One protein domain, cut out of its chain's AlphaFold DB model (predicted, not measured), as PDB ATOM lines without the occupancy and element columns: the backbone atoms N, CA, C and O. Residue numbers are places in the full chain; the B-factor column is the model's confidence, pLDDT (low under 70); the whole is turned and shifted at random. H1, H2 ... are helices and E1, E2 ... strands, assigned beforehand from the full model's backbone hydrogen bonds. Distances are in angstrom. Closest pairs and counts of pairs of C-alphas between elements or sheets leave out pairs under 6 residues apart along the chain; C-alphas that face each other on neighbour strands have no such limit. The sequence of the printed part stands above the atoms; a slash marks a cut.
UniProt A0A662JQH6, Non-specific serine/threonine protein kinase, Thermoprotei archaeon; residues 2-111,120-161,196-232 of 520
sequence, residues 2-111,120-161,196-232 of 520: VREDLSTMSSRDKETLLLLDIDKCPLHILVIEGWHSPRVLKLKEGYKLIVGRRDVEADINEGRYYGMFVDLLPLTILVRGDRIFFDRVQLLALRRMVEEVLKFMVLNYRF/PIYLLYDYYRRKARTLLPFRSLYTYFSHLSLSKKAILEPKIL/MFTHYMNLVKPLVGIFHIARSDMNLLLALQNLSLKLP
ATOM      1  N   VAL A   2       2.813   7.900  42.100       36.78
ATOM      2  CA  VAL A   2       1.774   7.691  41.036       36.78
ATOM      3  C   VAL A   2       2.002   6.440  40.163       36.78
ATOM      4  O   VAL A   2       1.045   5.854  39.669       36.78
ATOM      5  N   ARG A   3       3.257   5.999  39.977       32.81
ATOM      6  CA  ARG A   3       3.542   4.735  39.268       32.81
ATOM      7  C   ARG A   3       3.121   3.490  40.058       32.81
ATOM      8  O   ARG A   3       2.823   2.492  39.423       32.81
ATOM      9  N   GLU A   4       3.074   3.570  41.388       36.75
ATOM     10  CA  GLU A   4       2.729   2.432  42.254       36.75
ATOM     11  C   GLU A   4       1.211   2.234  42.374       36.75
ATOM     12  O   GLU A   4       0.755   1.095  42.361       36.75
ATOM     13  N   ASP A   5       0.416   3.311  42.361       46.88
ATOM     14  CA  ASP A   5      -1.054   3.216  42.466       46.88
ATOM     15  C   ASP A   5      -1.745   2.753  41.172       46.88
ATOM     16  O   ASP A   5      -2.836   2.198  41.218       46.88
ATOM     17  N   LEU A   6      -1.135   2.951  39.999       44.50
ATOM     18  CA  LEU A   6      -1.686   2.449  38.728       44.50
ATOM     19  C   LEU A   6      -1.275   0.995  38.440       44.50
ATOM     20  O   LEU A   6      -1.904   0.333  37.611       44.50
ATOM     21  N   SER A   7      -0.216   0.499  39.092       45.38
ATOM     22  CA  SER A   7       0.256  -0.885  38.941       45.38
ATOM     23  C   SER A   7      -0.527  -1.900  39.775       45.38
ATOM     24  O   SER A   7      -0.475  -3.085  39.465       45.38
ATOM     25  N   THR A   8      -1.265  -1.445  40.791       44.31
ATOM     26  CA  THR A   8      -2.093  -2.274  41.688       44.31
ATOM     27  C   THR A   8      -3.568  -2.345  41.274       44.31
ATOM     28  O   THR A   8      -4.327  -3.111  41.861       44.31
ATOM     29  N   MET A   9      -3.984  -1.585  40.253       49.38
ATOM     30  CA  MET A   9      -5.356  -1.584  39.733       49.38
ATOM     31  C   MET A   9      -5.647  -2.834  38.889       49.38
ATOM     32  O   MET A   9      -4.827  -3.240  38.055       49.38
ATOM     33  N   SER A  10      -6.827  -3.431  39.086       50.12
ATOM     34  CA  SER A  10      -7.240  -4.645  38.380       50.12
ATOM     35  C   SER A  10      -7.386  -4.390  36.872       50.12
ATOM     36  O   SER A  10      -7.541  -3.252  36.424       50.12
ATOM     37  N   SER A  11      -7.353  -5.442  36.048       50.22
ATOM     38  CA  SER A  11      -7.589  -5.327  34.597       50.22
ATOM     39  C   SER A  11      -8.942  -4.681  34.265       50.22
ATOM     40  O   SER A  11      -9.035  -3.949  33.283       50.22
ATOM     41  N   ARG A  12      -9.949  -4.871  35.127       46.00
ATOM     42  CA  ARG A  12     -11.287  -4.267  35.028       46.00
ATOM     43  C   ARG A  12     -11.276  -2.753  35.251       46.00
ATOM     44  O   ARG A  12     -11.998  -2.032  34.575       46.00
ATOM     45  N   ASP A  13     -10.413  -2.260  36.141       49.50
ATOM     46  CA  ASP A  13     -10.297  -0.823  36.432       49.50
ATOM     47  C   ASP A  13      -9.554  -0.051  35.326       49.50
ATOM     48  O   ASP A  13      -9.622   1.174  35.246       49.50
ATOM     49  N   LYS A  14      -8.833  -0.762  34.447       52.91
ATOM     50  CA  LYS A  14      -8.188  -0.180  33.260       52.91
ATOM     51  C   LYS A  14      -9.172   0.028  32.103       52.91
ATOM     52  O   LYS A  14      -8.960   0.942  31.312       52.91
ATOM     53  N   GLU A  15     -10.243  -0.766  32.021       54.84
ATOM     54  CA  GLU A  15     -11.320  -0.606  31.024       54.84
ATOM     55  C   GLU A  15     -12.286   0.541  31.369       54.84
ATOM     56  O   GLU A  15     -12.925   1.109  30.486       54.84
ATOM     57  N   THR A  16     -12.353   0.935  32.643       66.69
ATOM     58  CA  THR A  16     -13.219   2.011  33.154       66.69
ATOM     59  C   THR A  16     -12.531   3.378  33.249       66.69
ATOM     60  O   THR A  16     -13.130   4.358  33.703       66.69
ATOM     61  N   LEU A  17     -11.275   3.454  32.802       79.06
ATOM     62  CA  LEU A  17     -10.413   4.621  32.910       79.06
ATOM     63  C   LEU A  17     -10.481   5.480  31.645       79.06
ATOM     64  O   LEU A  17     -10.284   5.004  30.527       79.06
ATOM     65  N   LEU A  18     -10.711   6.775  31.833       83.31
ATOM     66  CA  LEU A  18     -10.724   7.763  30.762       83.31
ATOM     67  C   LEU A  18      -9.715   8.868  31.077       83.31
ATOM     68  O   LEU A  18      -9.850   9.569  32.079       83.31
ATOM     69  N   LEU A  19      -8.700   9.017  30.227       84.75
ATOM     70  CA  LEU A  19      -7.712  10.090  30.322       84.75
ATOM     71  C   LEU A  19      -8.029  11.177  29.295       84.75
ATOM     72  O   LEU A  19      -8.147  10.889  28.099       84.75
ATOM     73  N   LEU A  20      -8.141  12.406  29.785       86.50
ATOM     74  CA  LEU A  20      -8.492  13.604  29.039       86.50
ATOM     75  C   LEU A  20      -7.376  14.639  29.181       86.50
ATOM     76  O   LEU A  20      -7.036  15.019  30.306       86.50
ATOM     77  N   ASP A  21      -6.861  15.131  28.054       85.88
ATOM     78  CA  ASP A  21      -5.862  16.201  28.042       85.88
ATOM     79  C   ASP A  21      -6.391  17.442  27.317       85.88
ATOM     80  O   ASP A  21      -6.904  17.381  26.188       85.88
ATOM     81  N   ILE A  22      -6.238  18.584  27.987       85.19
ATOM     82  CA  ILE A  22      -6.557  19.900  27.438       85.19
ATOM     83  C   ILE A  22      -5.317  20.406  26.702       85.19
ATOM     84  O   ILE A  22      -4.224  20.460  27.267       85.19
ATOM     85  N   ASP A  23      -5.476  20.760  25.428       83.25
ATOM     86  CA  ASP A  23      -4.345  21.098  24.562       83.25
ATOM     87  C   ASP A  23      -3.490  22.220  25.143       83.25
ATOM     88  O   ASP A  23      -4.007  23.290  25.448       83.25
ATOM     89  N   LYS A  24      -2.183  21.959  25.283       81.19
ATOM     90  CA  LYS A  24      -1.169  22.880  25.829       81.19
ATOM     91  C   LYS A  24      -1.510  23.473  27.207       81.19
ATOM     92  O   LYS A  24      -0.874  24.444  27.620       81.19
ATOM     93  N   CYS A  25      -2.466  22.892  27.929       84.00
ATOM     94  CA  CYS A  25      -2.766  23.223  29.311       84.00
ATOM     95  C   CYS A  25      -2.158  22.133  30.205       84.00
ATOM     96  O   CYS A  25      -2.402  20.952  29.957       84.00
ATOM     97  N   PRO A  26      -1.382  22.478  31.246       86.81
ATOM     98  CA  PRO A  26      -0.757  21.497  32.131       86.81
ATOM     99  C   PRO A  26      -1.767  20.903  33.136       86.81
ATOM    100  O   PRO A  26      -1.576  20.956  34.354       86.81
ATOM    101  N   LEU A  27      -2.877  20.369  32.620       88.06
ATOM    102  CA  LEU A  27      -3.970  19.748  33.359       88.06
ATOM    103  C   LEU A  27      -4.423  18.469  32.642       88.06
ATOM    104  O   LEU A  27      -4.946  18.515  31.530       88.06
ATOM    105  N   HIS A  28      -4.265  17.344  33.333       89.06
ATOM    106  CA  HIS A  28      -4.738  16.030  32.907       89.06
ATOM    107  C   HIS A  28      -5.939  15.629  33.759       89.06
ATOM    108  O   HIS A  28      -5.865  15.712  34.987       89.06
ATOM    109  N   ILE A  29      -7.022  15.157  33.152       90.00
ATOM    110  CA  ILE A  29      -8.208  14.700  33.882       90.00
ATOM    111  C   ILE A  29      -8.328  13.190  33.714       90.00
ATOM    112  O   ILE A  29      -8.342  12.666  32.604       90.00
ATOM    113  N   LEU A  30      -8.384  12.486  34.837       90.06
ATOM    114  CA  LEU A  30      -8.575  11.053  34.922       90.06
ATOM    115  C   LEU A  30      -9.972  10.779  35.470       90.06
ATOM    116  O   LEU A  30     -10.225  10.999  36.653       90.06
ATOM    117  N   VAL A  31     -10.863  10.284  34.620       89.50
ATOM    118  CA  VAL A  31     -12.201   9.867  35.035       89.50
ATOM    119  C   VAL A  31     -12.193   8.363  35.298       89.50
ATOM    120  O   VAL A  31     -11.755   7.593  34.443       89.50
ATOM    121  N   ILE A  32     -12.658   7.958  36.479       88.44
ATOM    122  CA  ILE A  32     -12.662   6.563  36.941       88.44
ATOM    123  C   ILE A  32     -14.090   6.175  37.352       88.44
ATOM    124  O   ILE A  32     -14.791   6.931  38.028       88.44
ATOM    125  N   GLU A  33     -14.546   4.997  36.938       84.31
ATOM    126  CA  GLU A  33     -15.816   4.431  37.411       84.31
ATOM    127  C   GLU A  33     -15.727   4.088  38.909       84.31
ATOM    128  O   GLU A  33     -14.730   3.540  39.368       84.31
ATOM    129  N   GLY A  34     -16.757   4.421  39.690       79.06
ATOM    130  CA  GLY A  34     -16.790   4.115  41.129       79.06
ATOM    131  C   GLY A  34     -15.863   4.955  42.020       79.06
ATOM    132  O   GLY A  34     -15.883   4.778  43.234       79.06
ATOM    133  N   TRP A  35     -15.085   5.891  41.464       82.69
ATOM    134  CA  TRP A  35     -14.332   6.857  42.269       82.69
ATOM    135  C   TRP A  35     -15.275   7.875  42.919       82.69
ATOM    136  O   TRP A  35     -16.239   8.323  42.296       82.69
ATOM    137  N   HIS A  36     -14.984   8.248  44.165       79.06
ATOM    138  CA  HIS A  36     -15.787   9.183  44.945       79.06
ATOM    139  C   HIS A  36     -14.983  10.437  45.272       79.06
ATOM    140  O   HIS A  36     -13.912  10.338  45.871       79.06
ATOM    141  N   SER A  37     -15.547  11.595  44.928       79.06
ATOM    142  CA  SER A  37     -14.992  12.930  45.159       79.06
ATOM    143  C   SER A  37     -13.750  13.249  44.313       79.06
ATOM    144  O   SER A  37     -12.841  12.426  44.181       79.06
ATOM    145  N   PRO A  38     -13.653  14.461  43.743       84.06
ATOM    146  CA  PRO A  38     -12.462  14.885  43.027       84.06
ATOM    147  C   PRO A  38     -11.207  14.829  43.904       84.06
ATOM    148  O   PRO A  38     -11.261  15.073  45.106       84.06
ATOM    149  N   ARG A  39     -10.061  14.520  43.294       86.06
ATOM    150  CA  ARG A  39      -8.747  14.595  43.941       86.06
ATOM    151  C   ARG A  39      -7.734  15.205  42.991       86.06
ATOM    152  O   ARG A  39      -7.601  14.755  41.856       86.06
ATOM    153  N   VAL A  40      -6.962  16.178  43.467       86.38
ATOM    154  CA  VAL A  40      -5.881  16.779  42.676       86.38
ATOM    155  C   VAL A  40      -4.512  16.276  43.113       86.38
ATOM    156  O   VAL A  40      -4.176  16.263  44.295       86.38
ATOM    157  N   LEU A  41      -3.693  15.902  42.132       87.38
ATOM    158  CA  LEU A  41      -2.289  15.553  42.298       87.38
ATOM    159  C   LEU A  41      -1.416  16.570  41.562       87.38
ATOM    160  O   LEU A  41      -1.617  16.841  40.378       87.38
ATOM    161  N   LYS A  42      -0.413  17.117  42.251       84.88
ATOM    162  CA  LYS A  42       0.598  17.983  41.636       84.88
ATOM    163  C   LYS A  42       1.614  17.124  40.881       84.88
ATOM    164  O   LYS A  42       2.200  16.206  41.451       84.88
ATOM    165  N   LEU A  43       1.826  17.430  39.608       85.31
ATOM    166  CA  LEU A  43       2.853  16.821  38.763       85.31
ATOM    167  C   LEU A  43       4.052  17.768  38.621       85.31
ATOM    168  O   LEU A  43       3.972  18.945  38.980       85.31
ATOM    169  N   LYS A  44       5.161  17.264  38.063       81.44
ATOM    170  CA  LYS A  44       6.336  18.094  37.735       81.44
ATOM    171  C   LYS A  44       5.961  19.257  36.808       81.44
ATOM    172  O   LYS A  44       6.357  20.386  37.060       81.44
ATOM    173  N   GLU A  45       5.133  18.977  35.804       79.56
ATOM    174  CA  GLU A  45       4.752  19.929  34.756       79.56
ATOM    175  C   GLU A  45       3.242  20.206  34.732       79.56
ATOM    176  O   GLU A  45       2.676  20.434  33.674       79.56
ATOM    177  N   GLY A  46       2.556  20.182  35.887       85.75
ATOM    178  CA  GLY A  46       1.119  20.478  35.915       85.75
ATOM    179  C   GLY A  46       0.336  19.855  37.056       85.75
ATOM    180  O   GLY A  46       0.860  19.651  38.153       85.75
ATOM    181  N   TYR A  47      -0.926  19.549  36.779       88.31
ATOM    182  CA  TYR A  47      -1.852  18.905  37.701       88.31
ATOM    183  C   TYR A  47      -2.536  17.707  37.043       88.31
ATOM    184  O   TYR A  47      -2.794  17.698  35.840       88.31
ATOM    185  N   LYS A  48      -2.855  16.700  37.853       89.44
ATOM    186  CA  LYS A  48      -3.739  15.596  37.486       89.44
ATOM    187  C   LYS A  48      -4.972  15.634  38.377       89.44
ATOM    188  O   LYS A  48      -4.845  15.517  39.593       89.44
ATOM    189  N   LEU A  49      -6.141  15.795  37.772       89.44
ATOM    190  CA  LEU A  49      -7.442  15.766  38.427       89.44
ATOM    191  C   LEU A  49      -8.044  14.370  38.276       89.44
ATOM    192  O   LEU A  49      -8.295  13.940  37.160       89.44
ATOM    193  N   ILE A  50      -8.267  13.664  39.376       89.81
ATOM    194  CA  ILE A  50      -8.967  12.377  39.401       89.81
ATOM    195  C   ILE A  50     -10.415  12.640  39.805       89.81
ATOM    196  O   ILE A  50     -10.644  13.345  40.785       89.81
ATOM    197  N   VAL A  51     -11.384  12.109  39.063       89.56
ATOM    198  CA  VAL A  51     -12.816  12.327  39.313       89.56
ATOM    199  C   VAL A  51     -13.637  11.073  39.001       89.56
ATOM    200  O   VAL A  51     -13.298  10.302  38.104       89.56
ATOM    201  N   GLY A  52     -14.734  10.869  39.732       90.12
ATOM    202  CA  GLY A  52     -15.712   9.823  39.439       90.12
ATOM    203  C   GLY A  52     -16.605  10.155  38.244       90.12
ATOM    204  O   GLY A  52     -17.012  11.303  38.072       90.12
ATOM    205  N   ARG A  53     -17.012   9.158  37.448       89.81
ATOM    206  CA  ARG A  53     -18.001   9.386  36.367       89.81
ATOM    207  C   ARG A  53     -19.299  10.024  36.871       89.81
ATOM    208  O   ARG A  53     -19.782  10.976  36.267       89.81
ATOM    209  N   ARG A  54     -19.807   9.555  38.017       88.25
ATOM    210  CA  ARG A  54     -21.006  10.112  38.668       88.25
ATOM    211  C   ARG A  54     -20.836  11.575  39.069       88.25
ATOM    212  O   ARG A  54     -21.799  12.326  39.015       88.25
ATOM    213  N   ASP A  55     -19.629  11.980  39.454       87.69
ATOM    214  CA  ASP A  55     -19.334  13.363  39.834       87.69
ATOM    215  C   ASP A  55     -19.293  14.283  38.608       87.69
ATOM    216  O   ASP A  55     -19.803  15.400  38.673       87.69
ATOM    217  N   VAL A  56     -18.779  13.796  37.471       89.00
ATOM    218  CA  VAL A  56     -18.846  14.514  36.185       89.00
ATOM    219  C   VAL A  56     -20.301  14.710  35.750       89.00
ATOM    220  O   VAL A  56     -20.704  15.823  35.421       89.00
ATOM    221  N   GLU A  57     -21.109  13.650  35.779       89.12
ATOM    222  CA  GLU A  57     -22.526  13.723  35.402       89.12
ATOM    223  C   GLU A  57     -23.335  14.608  36.353       89.12
ATOM    224  O   GLU A  57     -24.143  15.422  35.904       89.12
ATOM    225  N   ALA A  58     -23.087  14.505  37.659       87.25
ATOM    226  CA  ALA A  58     -23.720  15.367  38.644       87.25
ATOM    227  C   ALA A  58     -23.312  16.835  38.473       87.25
ATOM    228  O   ALA A  58     -24.138  17.722  38.664       87.25
ATOM    229  N   ASP A  59     -22.077  17.138  38.070       87.44
ATOM    230  CA  ASP A  59     -21.711  18.524  37.775       87.44
ATOM    231  C   ASP A  59     -22.448  19.071  36.552       87.44
ATOM    232  O   ASP A  59     -22.929  20.206  36.563       87.44
ATOM    233  N   ILE A  60     -22.589  18.251  35.512       86.62
ATOM    234  CA  ILE A  60     -23.302  18.614  34.283       86.62
ATOM    235  C   ILE A  60     -24.788  18.854  34.559       86.62
ATOM    236  O   ILE A  60     -25.334  19.842  34.064       86.62
ATOM    237  N   ASN A  61     -25.423  18.003  35.366       85.25
ATOM    238  CA  ASN A  61     -26.863  18.065  35.623       85.25
ATOM    239  C   ASN A  61     -27.228  19.026  36.767       85.25
ATOM    240  O   ASN A  61     -28.183  19.787  36.652       85.25
ATOM    241  N   GLU A  62     -26.464  19.013  37.859       82.19
ATOM    242  CA  GLU A  62     -26.788  19.710  39.115       82.19
ATOM    243  C   GLU A  62     -25.859  20.905  39.387       82.19
ATOM    244  O   GLU A  62     -26.148  21.733  40.247       82.19
ATOM    245  N   GLY A  63     -24.727  21.022  38.680       80.12
ATOM    246  CA  GLY A  63     -23.715  22.041  38.980       80.12
ATOM    247  C   GLY A  63     -22.988  21.794  40.302       80.12
ATOM    248  O   GLY A  63     -22.586  22.757  40.955       80.12
ATOM    249  N   ARG A  64     -22.835  20.525  40.708       81.06
ATOM    250  CA  ARG A  64     -22.224  20.103  41.981       81.06
ATOM    251  C   ARG A  64     -20.867  20.761  42.265       81.06
ATOM    252  O   ARG A  64     -20.608  21.140  43.401       81.06
ATOM    253  N   TYR A  65     -20.040  20.946  41.241       78.38
ATOM    254  CA  TYR A  65     -18.736  21.612  41.295       78.38
ATOM    255  C   TYR A  65     -18.764  22.940  40.533       78.38
ATOM    256  O   TYR A  65     -17.789  23.332  39.893       78.38
ATOM    257  N   TYR A  66     -19.906  23.630  40.588       78.25
ATOM    258  CA  TYR A  66     -20.158  24.902  39.913       78.25
ATOM    259  C   TYR A  66     -19.977  24.847  38.381       78.25
ATOM    260  O   TYR A  66     -19.721  25.861  37.731       78.25
ATOM    261  N   GLY A  67     -20.134  23.665  37.774       80.56
ATOM    262  CA  GLY A  67     -19.937  23.483  36.337       80.56
ATOM    263  C   GLY A  67     -18.467  23.509  35.917       80.56
ATOM    264  O   GLY A  67     -18.175  23.711  34.745       80.56
ATOM    265  N   MET A  68     -17.523  23.307  36.834       82.94
ATOM    266  CA  MET A  68     -16.103  23.233  36.493       82.94
ATOM    267  C   MET A  68     -15.817  22.131  35.459       82.94
ATOM    268  O   MET A  68     -15.033  22.340  34.539       82.94
ATOM    269  N   PHE A  69     -16.452  20.962  35.558       84.69
ATOM    270  CA  PHE A  69     -16.282  19.914  34.548       84.69
ATOM    271  C   PHE A  69     -16.936  20.305  33.222       84.69
ATOM    272  O   PHE A  69     -16.383  20.006  32.163       84.69
ATOM    273  N   VAL A  70     -18.048  21.046  33.267       87.44
ATOM    274  CA  VAL A  70     -18.658  21.657  32.073       87.44
ATOM    275  C   VAL A  70     -17.661  22.586  31.375       87.44
ATOM    276  O   VAL A  70     -17.602  22.589  30.151       87.44
ATOM    277  N   ASP A  71     -16.812  23.290  32.125       89.75
ATOM    278  CA  ASP A  71     -15.807  24.199  31.566       89.75
ATOM    279  C   ASP A  71     -14.630  23.481  30.900       89.75
ATOM    280  O   ASP A  71     -14.032  24.019  29.971       89.75
ATOM    281  N   LEU A  72     -14.272  22.284  31.366       89.38
ATOM    282  CA  LEU A  72     -13.066  21.569  30.927       89.38
ATOM    283  C   LEU A  72     -13.333  20.601  29.763       89.38
ATOM    284  O   LEU A  72     -12.490  20.435  28.875       89.38
ATOM    285  N   LEU A  73     -14.507  19.964  29.742       90.69
ATOM    286  CA  LEU A  73     -14.871  18.951  28.742       90.69
ATOM    287  C   LEU A  73     -14.847  19.459  27.283       90.69
ATOM    288  O   LEU A  73     -14.325  18.740  26.427       90.69
ATOM    289  N   PRO A  74     -15.350  20.665  26.946       90.81
ATOM    290  CA  PRO A  74     -15.340  21.177  25.574       90.81
ATOM    291  C   PRO A  74     -13.943  21.298  24.967       90.81
ATOM    292  O   PRO A  74     -13.762  20.996  23.793       90.81
ATOM    293  N   LEU A  75     -12.953  21.712  25.762       89.81
ATOM    294  CA  LEU A  75     -11.590  22.003  25.300       89.81
ATOM    295  C   LEU A  75     -10.662  20.787  25.324       89.81
ATOM    296  O   LEU A  75      -9.491  20.885  24.952       89.81
ATOM    297  N   THR A  76     -11.170  19.636  25.754       86.12
ATOM    298  CA  THR A  76     -10.415  18.387  25.744       86.12
ATOM    299  C   THR A  76     -10.266  17.878  24.309       86.12
ATOM    300  O   THR A  76     -11.261  17.647  23.612       86.12
ATOM    301  N   ILE A  77      -9.016  17.687  23.873       78.44
ATOM    302  CA  ILE A  77      -8.684  17.286  22.492       78.44
ATOM    303  C   ILE A  77      -8.156  15.854  22.435       78.44
ATOM    304  O   ILE A  77      -8.480  15.122  21.499       78.44
ATOM    305  N   LEU A  78      -7.374  15.432  23.432       82.75
ATOM    306  CA  LEU A  78      -6.867  14.066  23.505       82.75
ATOM    307  C   LEU A  78      -7.687  13.261  24.507       82.75
ATOM    308  O   LEU A  78      -7.819  13.637  25.669       82.75
ATOM    309  N   VAL A  79      -8.222  12.140  24.028       85.94
ATOM    310  CA  VAL A  79      -9.087  11.238  24.790       85.94
ATOM    311  C   VAL A  79      -8.594   9.811  24.610       85.94
ATOM    312  O   VAL A  79      -8.483   9.319  23.477       85.94
ATOM    313  N   ARG A  80      -8.316   9.132  25.723       86.50
ATOM    314  CA  ARG A  80      -7.945   7.709  25.761       86.50
ATOM    315  C   ARG A  80      -8.888   6.961  26.698       86.50
ATOM    316  O   ARG A  80      -9.038   7.379  27.839       86.50
ATOM    317  N   GLY A  81      -9.476   5.862  26.224       86.00
ATOM    318  CA  GLY A  81     -10.474   5.080  26.962       86.00
ATOM    319  C   GLY A  81     -11.867   5.183  26.336       86.00
ATOM    320  O   GLY A  81     -11.995   5.260  25.113       86.00
ATOM    321  N   ASP A  82     -12.901   5.189  27.176       86.12
ATOM    322  CA  ASP A  82     -14.317   5.199  26.782       86.12
ATOM    323  C   ASP A  82     -14.748   6.500  26.073       86.12
ATOM    324  O   ASP A  82     -15.130   7.499  26.694       86.12
ATOM    325  N   ARG A  83     -14.694   6.477  24.739       85.75
ATOM    326  CA  ARG A  83     -15.091   7.608  23.888       85.75
ATOM    327  C   ARG A  83     -16.596   7.840  23.850       85.75
ATOM    328  O   ARG A  83     -17.009   8.982  23.692       85.75
ATOM    329  N   ILE A  84     -17.407   6.795  24.018       88.12
ATOM    330  CA  ILE A  84     -18.870   6.914  23.967       88.12
ATOM    331  C   ILE A  84     -19.346   7.747  25.155       88.12
ATOM    332  O   ILE A  84     -20.120   8.693  24.984       88.12
ATOM    333  N   PHE A  85     -18.837   7.436  26.351       87.81
ATOM    334  CA  PHE A  85     -19.101   8.237  27.539       87.81
ATOM    335  C   PHE A  85     -18.636   9.684  27.345       87.81
ATOM    336  O   PHE A  85     -19.421  10.606  27.577       87.81
ATOM    337  N   PHE A  86     -17.396   9.885  26.878       90.06
ATOM    338  CA  PHE A  86     -16.834  11.221  26.675       90.06
ATOM    339  C   PHE A  86     -17.660  12.071  25.701       90.06
ATOM    340  O   PHE A  86     -18.030  13.195  26.039       90.06
ATOM    341  N   ASP A  87     -17.991  11.540  24.523       89.94
ATOM    342  CA  ASP A  87     -18.745  12.271  23.501       89.94
ATOM    343  C   ASP A  87     -20.136  12.669  24.012       89.94
ATOM    344  O   ASP A  87     -20.611  13.771  23.726       89.94
ATOM    345  N   ARG A  88     -20.774  11.810  24.821       91.19
ATOM    346  CA  ARG A  88     -22.051  12.121  25.478       91.19
ATOM    347  C   ARG A  88     -21.908  13.289  26.451       91.19
ATOM    348  O   ARG A  88     -22.656  14.259  26.344       91.19
ATOM    349  N   VAL A  89     -20.973  13.212  27.400       91.25
ATOM    350  CA  VAL A  89     -20.826  14.253  28.435       91.25
ATOM    351  C   VAL A  89     -20.304  15.569  27.860       91.25
ATOM    352  O   VAL A  89     -20.741  16.634  28.290       91.25
ATOM    353  N   GLN A  90     -19.446  15.517  26.837       92.69
ATOM    354  CA  GLN A  90     -18.980  16.702  26.119       92.69
ATOM    355  C   GLN A  90     -20.135  17.404  25.397       92.69
ATOM    356  O   GLN A  90     -20.234  18.628  25.455       92.69
ATOM    357  N   LEU A  91     -21.031  16.650  24.753       92.50
ATOM    358  CA  LEU A  91     -22.197  17.222  24.078       92.50
ATOM    359  C   LEU A  91     -23.159  17.895  25.070       92.50
ATOM    360  O   LEU A  91     -23.648  18.991  24.797       92.50
ATOM    361  N   LEU A  92     -23.400  17.268  26.226       91.81
ATOM    362  CA  LEU A  92     -24.233  17.840  27.290       91.81
ATOM    363  C   LEU A  92     -23.613  19.112  27.885       91.81
ATOM    364  O   LEU A  92     -24.318  20.101  28.085       91.81
ATOM    365  N   ALA A  93     -22.297  19.110  28.119       92.81
ATOM    366  CA  ALA A  93     -21.567  20.284  28.588       92.81
ATOM    367  C   ALA A  93     -21.684  21.451  27.593       92.81
ATOM    368  O   ALA A  93     -22.085  22.549  27.978       92.81
ATOM    369  N   LEU A  94     -21.428  21.196  26.304       94.38
ATOM    370  CA  LEU A  94     -21.571  22.194  25.239       94.38
ATOM    371  C   LEU A  94     -22.990  22.764  25.176       94.38
ATOM    372  O   LEU A  94     -23.147  23.984  25.153       94.38
ATOM    373  N   ARG A  95     -24.018  21.906  25.220       92.19
ATOM    374  CA  ARG A  95     -25.421  22.344  25.224       92.19
ATOM    375  C   ARG A  95     -25.692  23.310  26.376       92.19
ATOM    376  O   ARG A  95     -26.241  24.386  26.157       92.19
ATOM    377  N   ARG A  96     -25.261  22.965  27.593       90.12
ATOM    378  CA  ARG A  96     -25.448  23.818  28.775       90.12
ATOM    379  C   ARG A  96     -24.761  25.177  28.622       90.12
ATOM    380  O   ARG A  96     -25.357  26.195  28.970       90.12
ATOM    381  N   MET A  97     -23.538  25.209  28.093       91.50
ATOM    382  CA  MET A  97     -22.804  26.461  27.860       91.50
ATOM    383  C   MET A  97     -23.488  27.339  26.815       91.50
ATOM    384  O   MET A  97     -23.646  28.538  27.035       91.50
ATOM    385  N   VAL A  98     -23.926  26.738  25.706       93.50
ATOM    386  CA  VAL A  98     -24.677  27.425  24.649       93.50
ATOM    387  C   VAL A  98     -25.951  28.035  25.221       93.50
ATOM    388  O   VAL A  98     -26.173  29.235  25.072       93.50
ATOM    389  N   GLU A  99     -26.756  27.256  25.943       90.75
ATOM    390  CA  GLU A  99     -27.978  27.759  26.572       90.75
ATOM    391  C   GLU A  99     -27.696  28.901  27.559       90.75
ATOM    392  O   GLU A  99     -28.466  29.858  27.627       90.75
ATOM    393  N   GLU A 100     -26.600  28.838  28.320       88.94
ATOM    394  CA  GLU A 100     -26.200  29.915  29.232       88.94
ATOM    395  C   GLU A 100     -25.846  31.207  28.484       88.94
ATOM    396  O   GLU A 100     -26.264  32.292  28.897       88.94
ATOM    397  N   VAL A 101     -25.105  31.105  27.379       92.12
ATOM    398  CA  VAL A 101     -24.753  32.257  26.532       92.12
ATOM    399  C   VAL A 101     -25.997  32.853  25.895       92.12
ATOM    400  O   VAL A 101     -26.198  34.061  25.977       92.12
ATOM    401  N   LEU A 102     -26.882  32.026  25.344       92.88
ATOM    402  CA  LEU A 102     -28.131  32.490  24.745       92.88
ATOM    403  C   LEU A 102     -29.030  33.181  25.782       92.88
ATOM    404  O   LEU A 102     -29.554  34.263  25.516       92.88
ATOM    405  N   LYS A 103     -29.144  32.634  27.003       89.62
ATOM    406  CA  LYS A 103     -29.856  33.292  28.120       89.62
ATOM    407  C   LYS A 103     -29.237  34.647  28.438       89.62
ATOM    408  O   LYS A 103     -29.955  35.627  28.626       89.62
ATOM    409  N   PHE A 104     -27.910  34.719  28.478       87.75
ATOM    410  CA  PHE A 104     -27.202  35.972  28.700       87.75
ATOM    411  C   PHE A 104     -27.454  36.979  27.571       87.75
ATOM    412  O   PHE A 104     -27.718  38.145  27.863       87.75
ATOM    413  N   MET A 105     -27.433  36.560  26.305       90.38
ATOM    414  CA  MET A 105     -27.734  37.431  25.166       90.38
ATOM    415  C   MET A 105     -29.154  37.999  25.258       90.38
ATOM    416  O   MET A 105     -29.325  39.213  25.170       90.38
ATOM    417  N   VAL A 106     -30.157  37.159  25.536       91.06
ATOM    418  CA  VAL A 106     -31.551  37.600  25.722       91.06
ATOM    419  C   VAL A 106     -31.673  38.604  26.869       91.06
ATOM    420  O   VAL A 106     -32.349  39.619  26.730       91.06
ATOM    421  N   LEU A 107     -30.988  38.381  27.992       86.12
ATOM    422  CA  LEU A 107     -31.029  39.315  29.123       86.12
ATOM    423  C   LEU A 107     -30.342  40.656  28.821       86.12
ATOM    424  O   LEU A 107     -30.802  41.692  29.297       86.12
ATOM    425  N   ASN A 108     -29.254  40.652  28.048       86.12
ATOM    426  CA  ASN A 108     -28.450  41.852  27.790       86.12
ATOM    427  C   ASN A 108     -28.898  42.677  26.590       86.12
ATOM    428  O   ASN A 108     -28.678  43.888  26.597       86.12
ATOM    429  N   TYR A 109     -29.454  42.028  25.569       89.75
ATOM    430  CA  TYR A 109     -29.873  42.655  24.316       89.75
ATOM    431  C   TYR A 109     -31.395  42.619  24.129       89.75
ATOM    432  O   TYR A 109     -31.918  43.278  23.238       89.75
ATOM    433  N   ARG A 110     -32.142  41.919  24.993       88.25
ATOM    434  CA  ARG A 110     -33.614  41.860  24.959       88.25
ATOM    435  C   ARG A 110     -34.104  41.442  23.565       88.25
ATOM    436  O   ARG A 110     -33.621  40.457  23.020       88.25
ATOM    437  N   PHE A 111     -35.034  42.195  22.980       88.00
ATOM    438  CA  PHE A 111     -35.595  41.929  21.654       88.00
ATOM    439  C   PHE A 111     -34.567  42.045  20.520       88.00
ATOM    440  O   PHE A 111     -34.688  41.338  19.528       88.00
ATOM    441  N   PRO A 120     -21.023  30.132  15.475       94.88
ATOM    442  CA  PRO A 120     -21.184  29.161  16.568       94.88
ATOM    443  C   PRO A 120     -20.028  29.127  17.584       94.88
ATOM    444  O   PRO A 120     -20.255  29.053  18.790       94.88
ATOM    445  N   ILE A 121     -18.778  29.249  17.114       94.56
ATOM    446  CA  ILE A 121     -17.591  29.331  17.981       94.56
ATOM    447  C   ILE A 121     -17.606  30.520  18.956       94.56
ATOM    448  O   ILE A 121     -17.031  30.418  20.042       94.56
ATOM    449  N   TYR A 122     -18.301  31.613  18.616       94.06
ATOM    450  CA  TYR A 122     -18.479  32.770  19.491       94.06
ATOM    451  C   TYR A 122     -19.135  32.380  20.811       94.06
ATOM    452  O   TYR A 122     -18.754  32.907  21.847       94.06
ATOM    453  N   LEU A 123     -20.075  31.430  20.803       94.44
ATOM    454  CA  LEU A 123     -20.778  31.007  22.015       94.44
ATOM    455  C   LEU A 123     -19.796  30.456  23.054       94.44
ATOM    456  O   LEU A 123     -19.862  30.799  24.231       94.44
ATOM    457  N   LEU A 124     -18.840  29.643  22.605       94.12
ATOM    458  CA  LEU A 124     -17.822  29.074  23.478       94.12
ATOM    459  C   LEU A 124     -16.794  30.129  23.916       94.12
ATOM    460  O   LEU A 124     -16.434  30.190  25.092       94.12
ATOM    461  N   TYR A 125     -16.361  30.984  22.988       94.12
ATOM    462  CA  TYR A 125     -15.466  32.103  23.284       94.12
ATOM    463  C   TYR A 125     -16.070  33.057  24.328       94.12
ATOM    464  O   TYR A 125     -15.427  33.344  25.339       94.12
ATOM    465  N   ASP A 126     -17.312  33.505  24.123       92.06
ATOM    466  CA  ASP A 126     -18.016  34.445  24.996       92.06
ATOM    467  C   ASP A 126     -18.287  33.836  26.372       92.06
ATOM    468  O   ASP A 126     -18.114  34.508  27.389       92.06
ATOM    469  N   TYR A 127     -18.620  32.543  26.436       92.88
ATOM    470  CA  TYR A 127     -18.751  31.826  27.701       92.88
ATOM    471  C   TYR A 127     -17.492  31.967  28.571       92.88
ATOM    472  O   TYR A 127     -17.563  32.423  29.718       92.88
ATOM    473  N   TYR A 128     -16.321  31.630  28.021       93.12
ATOM    474  CA  TYR A 128     -15.063  31.717  28.762       93.12
ATOM    475  C   TYR A 128     -14.632  33.163  29.014       93.12
ATOM    476  O   TYR A 128     -14.193  33.481  30.120       93.12
ATOM    477  N   ARG A 129     -14.816  34.067  28.043       90.88
ATOM    478  CA  ARG A 129     -14.532  35.503  28.197       90.88
ATOM    479  C   ARG A 129     -15.321  36.102  29.363       90.88
ATOM    480  O   ARG A 129     -14.750  36.794  30.206       90.88
ATOM    481  N   ARG A 130     -16.623  35.813  29.460       87.88
ATOM    482  CA  ARG A 130     -17.464  36.277  30.576       87.88
ATOM    483  C   ARG A 130     -16.985  35.705  31.904       87.88
ATOM    484  O   ARG A 130     -16.828  36.473  32.852       87.88
ATOM    485  N   LYS A 131     -16.657  34.409  31.965       87.38
ATOM    486  CA  LYS A 131     -16.075  33.805  33.174       87.38
ATOM    487  C   LYS A 131     -14.761  34.462  33.586       87.38
ATOM    488  O   LYS A 131     -14.600  34.733  34.772       87.38
ATOM    489  N   ALA A 132     -13.874  34.801  32.652       89.06
ATOM    490  CA  ALA A 132     -12.622  35.501  32.952       89.06
ATOM    491  C   ALA A 132     -12.856  36.868  33.623       89.06
ATOM    492  O   ALA A 132     -12.139  37.233  34.557       89.06
ATOM    493  N   ARG A 133     -13.893  37.598  33.190       86.06
ATOM    494  CA  ARG A 133     -14.279  38.902  33.758       86.06
ATOM    495  C   ARG A 133     -14.943  38.790  35.126       86.06
ATOM    496  O   ARG A 133     -14.787  39.684  35.950       86.06
ATOM    497  N   THR A 134     -15.685  37.712  35.368       81.81
ATOM    498  CA  THR A 134     -16.463  37.549  36.603       81.81
ATOM    499  C   THR A 134     -15.734  36.762  37.694       81.81
ATOM    500  O   THR A 134     -15.917  37.032  38.876       81.81
ATOM    501  N   LEU A 135     -14.901  35.785  37.325       83.50
ATOM    502  CA  LEU A 135     -14.152  34.908  38.230       83.50
ATOM    503  C   LEU A 135     -12.676  35.323  38.263       83.50
ATOM    504  O   LEU A 135     -11.800  34.596  37.797       83.50
ATOM    505  N   LEU A 136     -12.402  36.494  38.842       85.50
ATOM    506  CA  LEU A 136     -11.065  37.105  38.858       85.50
ATOM    507  C   LEU A 136      -9.921  36.174  39.321       85.50
ATOM    508  O   LEU A 136      -8.870  36.206  38.678       85.50
ATOM    509  N   PRO A 137     -10.079  35.296  40.341       87.12
ATOM    510  CA  PRO A 137      -9.019  34.353  40.729       87.12
ATOM    511  C   PRO A 137      -8.597  33.381  39.614       87.12
ATOM    512  O   PRO A 137      -7.477  32.871  39.615       87.12
ATOM    513  N   PHE A 138      -9.480  33.142  38.644       88.81
ATOM    514  CA  PHE A 138      -9.285  32.234  37.513       88.81
ATOM    515  C   PHE A 138      -9.170  32.979  36.177       88.81
ATOM    516  O   PHE A 138      -9.301  32.360  35.121       88.81
ATOM    517  N   ARG A 139      -8.942  34.300  36.201       89.69
ATOM    518  CA  ARG A 139      -8.940  35.143  34.999       89.69
ATOM    519  C   ARG A 139      -8.009  34.605  33.916       89.69
ATOM    520  O   ARG A 139      -8.475  34.343  32.816       89.69
ATOM    521  N   SER A 140      -6.737  34.365  34.231       91.56
ATOM    522  CA  SER A 140      -5.755  33.858  33.261       91.56
ATOM    523  C   SER A 140      -6.139  32.497  32.676       91.56
ATOM    524  O   SER A 140      -5.973  32.282  31.477       91.56
ATOM    525  N   LEU A 141      -6.702  31.592  33.487       91.25
ATOM    526  CA  LEU A 141      -7.199  30.295  33.016       91.25
ATOM    527  C   LEU A 141      -8.338  30.455  32.001       91.25
ATOM    528  O   LEU A 141      -8.295  29.863  30.925       91.25
ATOM    529  N   TYR A 142      -9.341  31.274  32.312       92.06
ATOM    530  CA  TYR A 142     -10.488  31.462  31.426       92.06
ATOM    531  C   TYR A 142     -10.168  32.318  30.196       92.06
ATOM    532  O   TYR A 142     -10.698  32.049  29.121       92.06
ATOM    533  N   THR A 143      -9.258  33.287  30.306       92.19
ATOM    534  CA  THR A 143      -8.707  33.986  29.139       92.19
ATOM    535  C   THR A 143      -7.947  33.004  28.243       92.19
ATOM    536  O   THR A 143      -8.115  33.005  27.028       92.19
ATOM    537  N   TYR A 144      -7.155  32.095  28.814       91.75
ATOM    538  CA  TYR A 144      -6.507  31.043  28.033       91.75
ATOM    539  C   TYR A 144      -7.533  30.153  27.304       91.75
ATOM    540  O   TYR A 144      -7.380  29.891  26.111       91.75
ATOM    541  N   PHE A 145      -8.609  29.747  27.986       92.69
ATOM    542  CA  PHE A 145      -9.701  28.962  27.400       92.69
ATOM    543  C   PHE A 145     -10.452  29.690  26.282       92.69
ATOM    544  O   PHE A 145     -10.746  29.070  25.257       92.69
ATOM    545  N   SER A 146     -10.707  30.995  26.415       93.00
ATOM    546  CA  SER A 146     -11.347  31.770  25.345       93.00
ATOM    547  C   SER A 146     -10.477  31.788  24.083       93.00
ATOM    548  O   SER A 146     -10.972  31.463  23.003       93.00
ATOM    549  N   HIS A 147      -9.166  32.029  24.190       91.00
ATOM    550  CA  HIS A 147      -8.267  31.952  23.031       91.00
ATOM    551  C   HIS A 147      -8.129  30.534  22.471       91.00
ATOM    552  O   HIS A 147      -8.062  30.357  21.251       91.00
ATOM    553  N   LEU A 148      -8.085  29.517  23.339       90.94
ATOM    554  CA  LEU A 148      -8.006  28.128  22.898       90.94
ATOM    555  C   LEU A 148      -9.232  27.765  22.054       90.94
ATOM    556  O   LEU A 148      -9.063  27.171  20.989       90.94
ATOM    557  N   SER A 149     -10.429  28.202  22.467       92.31
ATOM    558  CA  SER A 149     -11.668  27.980  21.715       92.31
ATOM    559  C   SER A 149     -11.586  28.519  20.280       92.31
ATOM    560  O   SER A 149     -11.898  27.791  19.339       92.31
ATOM    561  N   LEU A 150     -11.043  29.726  20.088       91.56
ATOM    562  CA  LEU A 150     -10.836  30.314  18.761       91.56
ATOM    563  C   LEU A 150      -9.781  29.546  17.954       91.56
ATOM    564  O   LEU A 150     -10.020  29.170  16.809       91.56
ATOM    565  N   SER A 151      -8.636  29.233  18.566       90.69
ATOM    566  CA  SER A 151      -7.540  28.524  17.884       90.69
ATOM    567  C   SER A 151      -7.907  27.099  17.442       90.69
ATOM    568  O   SER A 151      -7.265  26.534  16.556       90.69
ATOM    569  N   LYS A 152      -8.938  26.505  18.056       92.00
ATOM    570  CA  LYS A 152      -9.432  25.149  17.779       92.00
ATOM    571  C   LYS A 152     -10.805  25.137  17.118       92.00
ATOM    572  O   LYS A 152     -11.460  24.094  17.111       92.00
ATOM    573  N   LYS A 153     -11.208  26.258  16.511       92.06
ATOM    574  CA  LYS A 153     -12.480  26.435  15.795       92.06
ATOM    575  C   LYS A 153     -12.862  25.221  14.941       92.06
ATOM    576  O   LYS A 153     -13.923  24.651  15.162       92.06
ATOM    577  N   ALA A 154     -11.964  24.757  14.068       92.25
ATOM    578  CA  ALA A 154     -12.227  23.646  13.143       92.25
ATOM    579  C   ALA A 154     -12.628  22.320  13.828       92.25
ATOM    580  O   ALA A 154     -13.357  21.522  13.248       92.25
ATOM    581  N   ILE A 155     -12.167  22.077  15.061       91.56
ATOM    582  CA  ILE A 155     -12.487  20.862  15.831       91.56
ATOM    583  C   ILE A 155     -13.756  21.062  16.672       91.56
ATOM    584  O   ILE A 155     -14.533  20.124  16.863       91.56
ATOM    585  N   LEU A 156     -13.947  22.265  17.217       92.56
ATOM    586  CA  LEU A 156     -14.995  22.557  18.195       92.56
ATOM    587  C   LEU A 156     -16.329  22.920  17.542       92.56
ATOM    588  O   LEU A 156     -17.383  22.541  18.046       92.56
ATOM    589  N   GLU A 157     -16.299  23.606  16.405       93.44
ATOM    590  CA  GLU A 157     -17.491  24.099  15.721       93.44
ATOM    591  C   GLU A 157     -18.493  22.993  15.334       93.44
ATOM    592  O   GLU A 157     -19.662  23.128  15.702       93.44
ATOM    593  N   PRO A 158     -18.094  21.852  14.727       93.38
ATOM    594  CA  PRO A 158     -19.038  20.769  14.432       93.38
ATOM    595  C   PRO A 158     -19.712  20.196  15.687       93.38
ATOM    596  O   PRO A 158     -20.868  19.771  15.649       93.38
ATOM    597  N   LYS A 159     -19.002  20.194  16.822       93.12
ATOM    598  CA  LYS A 159     -19.526  19.712  18.107       93.12
ATOM    599  C   LYS A 159     -20.529  20.694  18.700       93.12
ATOM    600  O   LYS A 159     -21.567  20.269  19.206       93.12
ATOM    601  N   ILE A 160     -20.244  21.993  18.592       94.69
ATOM    602  CA  ILE A 160     -21.164  23.061  18.987       94.69
ATOM    603  C   ILE A 160     -22.443  22.959  18.151       94.69
ATOM    604  O   ILE A 160     -23.524  22.849  18.724       94.69
ATOM    605  N   LEU A 161     -22.337  22.869  16.822       94.62
ATOM    606  CA  LEU A 161     -23.494  22.684  15.939       94.62
ATOM    607  C   LEU A 161     -24.317  21.440  16.310       94.62
ATOM    608  O   LEU A 161     -25.540  21.510  16.402       94.62
ATOM    609  N   MET A 196     -36.679  39.126  36.994       49.34
ATOM    610  CA  MET A 196     -35.814  40.327  37.033       49.34
ATOM    611  C   MET A 196     -34.622  40.210  38.009       49.34
ATOM    612  O   MET A 196     -33.551  40.760  37.761       49.34
ATOM    613  N   PHE A 197     -34.766  39.436  39.090       52.56
ATOM    614  CA  PHE A 197     -33.703  39.179  40.070       52.56
ATOM    615  C   PHE A 197     -32.518  38.358  39.515       52.56
ATOM    616  O   PHE A 197     -31.426  38.384  40.080       52.56
ATOM    617  N   THR A 198     -32.681  37.664  38.383       58.75
ATOM    618  CA  THR A 198     -31.595  36.915  37.716       58.75
ATOM    619  C   THR A 198     -30.429  37.813  37.302       58.75
ATOM    620  O   THR A 198     -29.276  37.385  37.383       58.75
ATOM    621  N   HIS A 199     -30.701  39.074  36.944       55.50
ATOM    622  CA  HIS A 199     -29.667  40.069  36.659       55.50
ATOM    623  C   HIS A 199     -28.811  40.370  37.901       55.50
ATOM    624  O   HIS A 199     -27.587  40.396  37.815       55.50
ATOM    625  N   TYR A 200     -29.442  40.501  39.072       52.66
ATOM    626  CA  TYR A 200     -28.756  40.702  40.353       52.66
ATOM    627  C   TYR A 200     -27.978  39.451  40.790       52.66
ATOM    628  O   TYR A 200     -26.834  39.545  41.234       52.66
ATOM    629  N   MET A 201     -28.542  38.259  40.575       55.62
ATOM    630  CA  MET A 201     -27.837  36.998  40.826       55.62
ATOM    631  C   MET A 201     -26.573  36.843  39.989       55.62
ATOM    632  O   MET A 201     -25.590  36.309  40.495       55.62
ATOM    633  N   ASN A 202     -26.527  37.364  38.761       59.94
ATOM    634  CA  ASN A 202     -25.304  37.334  37.955       59.94
ATOM    635  C   ASN A 202     -24.123  38.086  38.595       59.94
ATOM    636  O   ASN A 202     -22.982  37.726  38.319       59.94
ATOM    637  N   LEU A 203     -24.373  39.060  39.478       59.03
ATOM    638  CA  LEU A 203     -23.318  39.791  40.189       59.03
ATOM    639  C   LEU A 203     -22.710  38.981  41.347       59.03
ATOM    640  O   LEU A 203     -21.520  39.106  41.618       59.03
ATOM    641  N   VAL A 204     -23.498  38.126  42.011       63.19
ATOM    642  CA  VAL A 204     -23.040  37.320  43.166       63.19
ATOM    643  C   VAL A 204     -22.718  35.865  42.820       63.19
ATOM    644  O   VAL A 204     -22.000  35.206  43.571       63.19
ATOM    645  N   LYS A 205     -23.192  35.366  41.669       69.06
ATOM    646  CA  LYS A 205     -22.896  34.025  41.134       69.06
ATOM    647  C   LYS A 205     -21.411  33.648  41.230       69.06
ATOM    648  O   LYS A 205     -21.136  32.546  41.695       69.06
ATOM    649  N   PRO A 206     -20.446  34.524  40.884       70.88
ATOM    650  CA  PRO A 206     -19.027  34.182  40.963       70.88
ATOM    651  C   PRO A 206     -18.555  33.854  42.384       70.88
ATOM    652  O   PRO A 206     -17.810  32.894  42.576       70.88
ATOM    653  N   LEU A 207     -19.023  34.611  43.383       71.75
ATOM    654  CA  LEU A 207     -18.709  34.362  44.793       71.75
ATOM    655  C   LEU A 207     -19.323  33.043  45.249       71.75
ATOM    656  O   LEU A 207     -18.628  32.209  45.821       71.75
ATOM    657  N   VAL A 208     -20.600  32.827  44.925       72.75
ATOM    658  CA  VAL A 208     -21.311  31.567  45.188       72.75
ATOM    659  C   VAL A 208     -20.555  30.386  44.572       72.75
ATOM    660  O   VAL A 208     -20.355  29.374  45.237       72.75
ATOM    661  N   GLY A 209     -20.036  30.533  43.355       72.44
ATOM    662  CA  GLY A 209     -19.233  29.507  42.700       72.44
ATOM    663  C   GLY A 209     -17.919  29.189  43.393       72.44
ATOM    664  O   GLY A 209     -17.615  28.017  43.609       72.44
ATOM    665  N   ILE A 210     -17.171  30.211  43.814       77.12
ATOM    666  CA  ILE A 210     -15.953  30.021  44.614       77.12
ATOM    667  C   ILE A 210     -16.290  29.287  45.916       77.12
ATOM    668  O   ILE A 210     -15.609  28.320  46.254       77.12
ATOM    669  N   PHE A 211     -17.362  29.686  46.607       77.56
ATOM    670  CA  PHE A 211     -17.825  29.013  47.823       77.56
ATOM    671  C   PHE A 211     -18.232  27.554  47.577       77.56
ATOM    672  O   PHE A 211     -17.902  26.694  48.391       77.56
ATOM    673  N   HIS A 212     -18.908  27.241  46.468       73.56
ATOM    674  CA  HIS A 212     -19.282  25.863  46.136       73.56
ATOM    675  C   HIS A 212     -18.068  24.984  45.837       73.56
ATOM    676  O   HIS A 212     -18.004  23.864  46.343       73.56
ATOM    677  N   ILE A 213     -17.094  25.482  45.069       74.31
ATOM    678  CA  ILE A 213     -15.860  24.734  44.792       74.31
ATOM    679  C   ILE A 213     -15.078  24.542  46.096       74.31
ATOM    680  O   ILE A 213     -14.701  23.417  46.406       74.31
ATOM    681  N   ALA A 214     -14.920  25.599  46.898       77.62
ATOM    682  CA  ALA A 214     -14.274  25.553  48.210       77.62
ATOM    683  C   ALA A 214     -14.917  24.520  49.150       77.62
ATOM    684  O   ALA A 214     -14.223  23.721  49.775       77.62
ATOM    685  N   ARG A 215     -16.253  24.515  49.229       77.06
ATOM    686  CA  ARG A 215     -17.024  23.561  50.038       77.06
ATOM    687  C   ARG A 215     -16.869  22.125  49.540       77.06
ATOM    688  O   ARG A 215     -16.920  21.207  50.351       77.06
ATOM    689  N   SER A 216     -16.732  21.940  48.230       72.38
ATOM    690  CA  SER A 216     -16.632  20.616  47.618       72.38
ATOM    691  C   SER A 216     -15.226  20.034  47.756       72.38
ATOM    692  O   SER A 216     -15.085  18.896  48.192       72.38
ATOM    693  N   ASP A 217     -14.197  20.811  47.409       77.56
ATOM    694  CA  ASP A 217     -12.787  20.468  47.607       77.56
ATOM    695  C   ASP A 217     -11.895  21.728  47.536       77.56
ATOM    696  O   ASP A 217     -11.655  22.309  46.472       77.56
ATOM    697  N   MET A 218     -11.333  22.136  48.677       81.00
ATOM    698  CA  MET A 218     -10.391  23.260  48.755       81.00
ATOM    699  C   MET A 218      -9.099  23.033  47.959       81.00
ATOM    700  O   MET A 218      -8.535  23.988  47.423       81.00
ATOM    701  N   ASN A 219      -8.618  21.792  47.848       82.31
ATOM    702  CA  ASN A 219      -7.396  21.492  47.098       82.31
ATOM    703  C   ASN A 219      -7.614  21.668  45.596       82.31
ATOM    704  O   ASN A 219      -6.712  22.120  44.889       82.31
ATOM    705  N   LEU A 220      -8.818  21.353  45.119       80.38
ATOM    706  CA  LEU A 220      -9.235  21.592  43.744       80.38
ATOM    707  C   LEU A 220      -9.241  23.086  43.410       80.38
ATOM    708  O   LEU A 220      -8.636  23.492  42.414       80.38
ATOM    709  N   LEU A 221      -9.844  23.908  44.276       84.94
ATOM    710  CA  LEU A 221      -9.844  25.367  44.135       84.94
ATOM    711  C   LEU A 221      -8.412  25.920  44.035       84.94
ATOM    712  O   LEU A 221      -8.083  26.647  43.094       84.94
ATOM    713  N   LEU A 222      -7.550  25.542  44.984       86.06
ATOM    714  CA  LEU A 222      -6.162  26.003  45.052       86.06
ATOM    715  C   LEU A 222      -5.342  25.537  43.847       86.06
ATOM    716  O   LEU A 222      -4.513  26.288  43.331       86.06
ATOM    717  N   ALA A 223      -5.557  24.314  43.365       85.62
ATOM    718  CA  ALA A 223      -4.862  23.810  42.189       85.62
ATOM    719  C   ALA A 223      -5.221  24.592  40.924       85.62
ATOM    720  O   ALA A 223      -4.322  24.976  40.175       85.62
ATOM    721  N   LEU A 224      -6.506  24.882  40.711       85.38
ATOM    722  CA  LEU A 224      -6.959  25.694  39.580       85.38
ATOM    723  C   LEU A 224      -6.474  27.136  39.671       85.38
ATOM    724  O   LEU A 224      -6.097  27.720  38.657       85.38
ATOM    725  N   GLN A 225      -6.431  27.707  40.874       88.25
ATOM    726  CA  GLN A 225      -5.902  29.051  41.075       88.25
ATOM    727  C   GLN A 225      -4.406  29.084  40.749       88.25
ATOM    728  O   GLN A 225      -3.948  29.933  39.989       88.25
ATOM    729  N   ASN A 226      -3.646  28.106  41.243       89.50
ATOM    730  CA  ASN A 226      -2.226  27.979  40.929       89.50
ATOM    731  C   ASN A 226      -1.974  27.694  39.440       89.50
ATOM    732  O   ASN A 226      -0.952  28.114  38.906       89.50
ATOM    733  N   LEU A 227      -2.866  26.962  38.768       88.69
ATOM    734  CA  LEU A 227      -2.821  26.759  37.320       88.69
ATOM    735  C   LEU A 227      -3.063  28.078  36.577       88.69
ATOM    736  O   LEU A 227      -2.280  28.424  35.698       88.69
ATOM    737  N   SER A 228      -4.093  28.830  36.972       89.81
ATOM    738  CA  SER A 228      -4.402  30.160  36.437       89.81
ATOM    739  C   SER A 228      -3.193  31.094  36.548       89.81
ATOM    740  O   SER A 228      -2.773  31.665  35.550       89.81
ATOM    741  N   LEU A 229      -2.548  31.163  37.718       88.62
ATOM    742  CA  LEU A 229      -1.361  32.002  37.944       88.62
ATOM    743  C   LEU A 229      -0.145  31.621  37.080       88.62
ATOM    744  O   LEU A 229       0.714  32.464  36.840       88.62
ATOM    745  N   LYS A 230      -0.052  30.366  36.626       88.88
ATOM    746  CA  LYS A 230       1.023  29.903  35.730       88.88
ATOM    747  C   LYS A 230       0.748  30.195  34.257       88.88
ATOM    748  O   LYS A 230       1.677  30.145  33.456       88.88
ATOM    749  N   LEU A 231      -0.509  30.424  33.888       87.81
ATOM    750  CA  LEU A 231      -0.888  30.697  32.508       87.81
ATOM    751  C   LEU A 231      -0.667  32.180  32.185       87.81
ATOM    752  O   LEU A 231      -0.944  33.041  33.024       87.81
ATOM    753  N   PRO A 232      -0.189  32.501  30.970       84.19
ATOM    754  CA  PRO A 232      -0.001  33.885  30.571       84.19
ATOM    755  C   PRO A 232      -1.356  34.590  30.497       84.19
ATOM    756  O   PRO A 232      -2.287  34.097  29.855       84.19
TER     757      PRO A 232
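What this domain is: This is residues 2 to 111, 120 to 161 and 196 to 232 of the 520 residues of the protein "Non-specific serine/threonine protein kinase" of Thermoprotei archaeon (UniProt A0A662JQH6). A small, strongly twisted sheet of five strands has helices H3, H5 and H10 over one face, making two layers, and H4 lies in the middle of the whole. Long H5 runs from the sheet far outward, H6 of the hairpin H6 and H7 crosses it, and H9 makes a corner with H10; H1 and H2 lie at the other end of the long axis, where residues 7 to 12 stick out. The 189 printed residues have ten named helices and five named strands, in the order H1, H2, E1, E2, E3, E4, H3, H4, E5, H5, H6, H7, H8, H9, H10; the sheet is mixed, in the order E3, E4, E2, E1, E5. The class is mixed, helices and strands; the whole is compact, with a radius of gyration of the C-alphas of 16.6 A, and elongated, spanning 58 by 34 by 31 A.

How they stand to each other: H1, residues 2 to 7, and H2, residues 11 to 15, are apart and touch no helix. E1, residues 17 to 22, and E2, residues 27 to 32, form an antiparallel hairpin at 160 degrees, with N 20 and O 29 2.8 A apart. E3, residues 39 to 43, and E4, residues 46 to 52, form another at 157 degrees, with N 41 and O 48 at 2.8 A. E4 is parallel to E2 at 21 degrees, with N 30 and O 49 at 2.7 A. H3, residues 53 to 62, stands up from the sheet at 47 degrees. H4, residues 68 to 72, touches H3 (closest C-alphas Ile 60 and Val 70, 6.0 A) and only grazes the sheet. The edge strand E5, residues 76 to 80, is antiparallel to E1 at 153 degrees, with N 19 and O 80 at 2.9 A. E4, H3 with H4, and E5 are a split strand-helix-strand unit, its two strands running the same way with E2 and E1 between them; the crossover is right-handed. H5, residues 83 to 111, is the hub, touching four helices. It is on the sheet at a height of 12.7 A, over E1 and E5. With residues 90 to 97 alone it touches H4, the C-alphas of Val 70 and Ala 93 being closest at 4.7 A; with residues 89 to 96 alone it touches H3 at a shallow tilt of 17 degrees, the same way, closest at Ile 60 and Ala 93, 6.2 A. H6, residues 120 to 134, is about perpendicular to H5 at 74 degrees, closest C-alphas Val 98 and Leu 123, 5.9 A. H6 and H7, residues 136 to 151, form a helical hairpin at 15 degrees, closest C-alphas Ala 132 and Arg 139, 4.2 A. H8, residues 153 to 161, touches H5, closest C-alphas Leu 94 and Ile 160, 6.3 A. H9, residues 197 to 216, touches H10, residues 218 to 230, closest C-alphas Ala 214 and Leu 221, 6.0 A. H10 is on the same face as H5, over E3 and E4 at a height of 9.5 A, and touches H7, closest C-alphas Leu 141 and Ser 228, 4.4 A. Each O i to N i+4 pair is within hydrogen-bond range in H3, H4 and H10, against 24 of 25 in H5, 10 of 11 in H6, 10 of 12 in H7, 3 of 5 in H8, 12 of 16 in H9, 0 of 2 in H1 and 0 of 1 in H2, where O i to N i+3 gives 1 of 3 and 2 of 2.

Where its parts are: H1 begins at C-alpha 2 (1.774, 7.691, 41.036). E4 is 20.2 A long, H5 40.0 A, H6 22.2 A, H7 22.9 A, H9 26.3 A and H10 18.5 A, ending at C-alpha 230 (1.023, 29.903, 35.730). H5 has a kink of 36 degrees near residue 105, and H9 one of 57 degrees near residue 204.

The domain as a whole: The C-alphas of Thr 8 and Phe 111 are the two farthest apart, 59.0 A. Residues 112 to 119 and 162 to 195 are cut out, with gaps between C-alphas of 19.9 A and 30.1 A. Of the links that are printed whole, E2 to E3 is short and the others are tight. The mean pLDDT of the printed part is 82.4, and residues 2 to 16 and 196 to 205 are under 70.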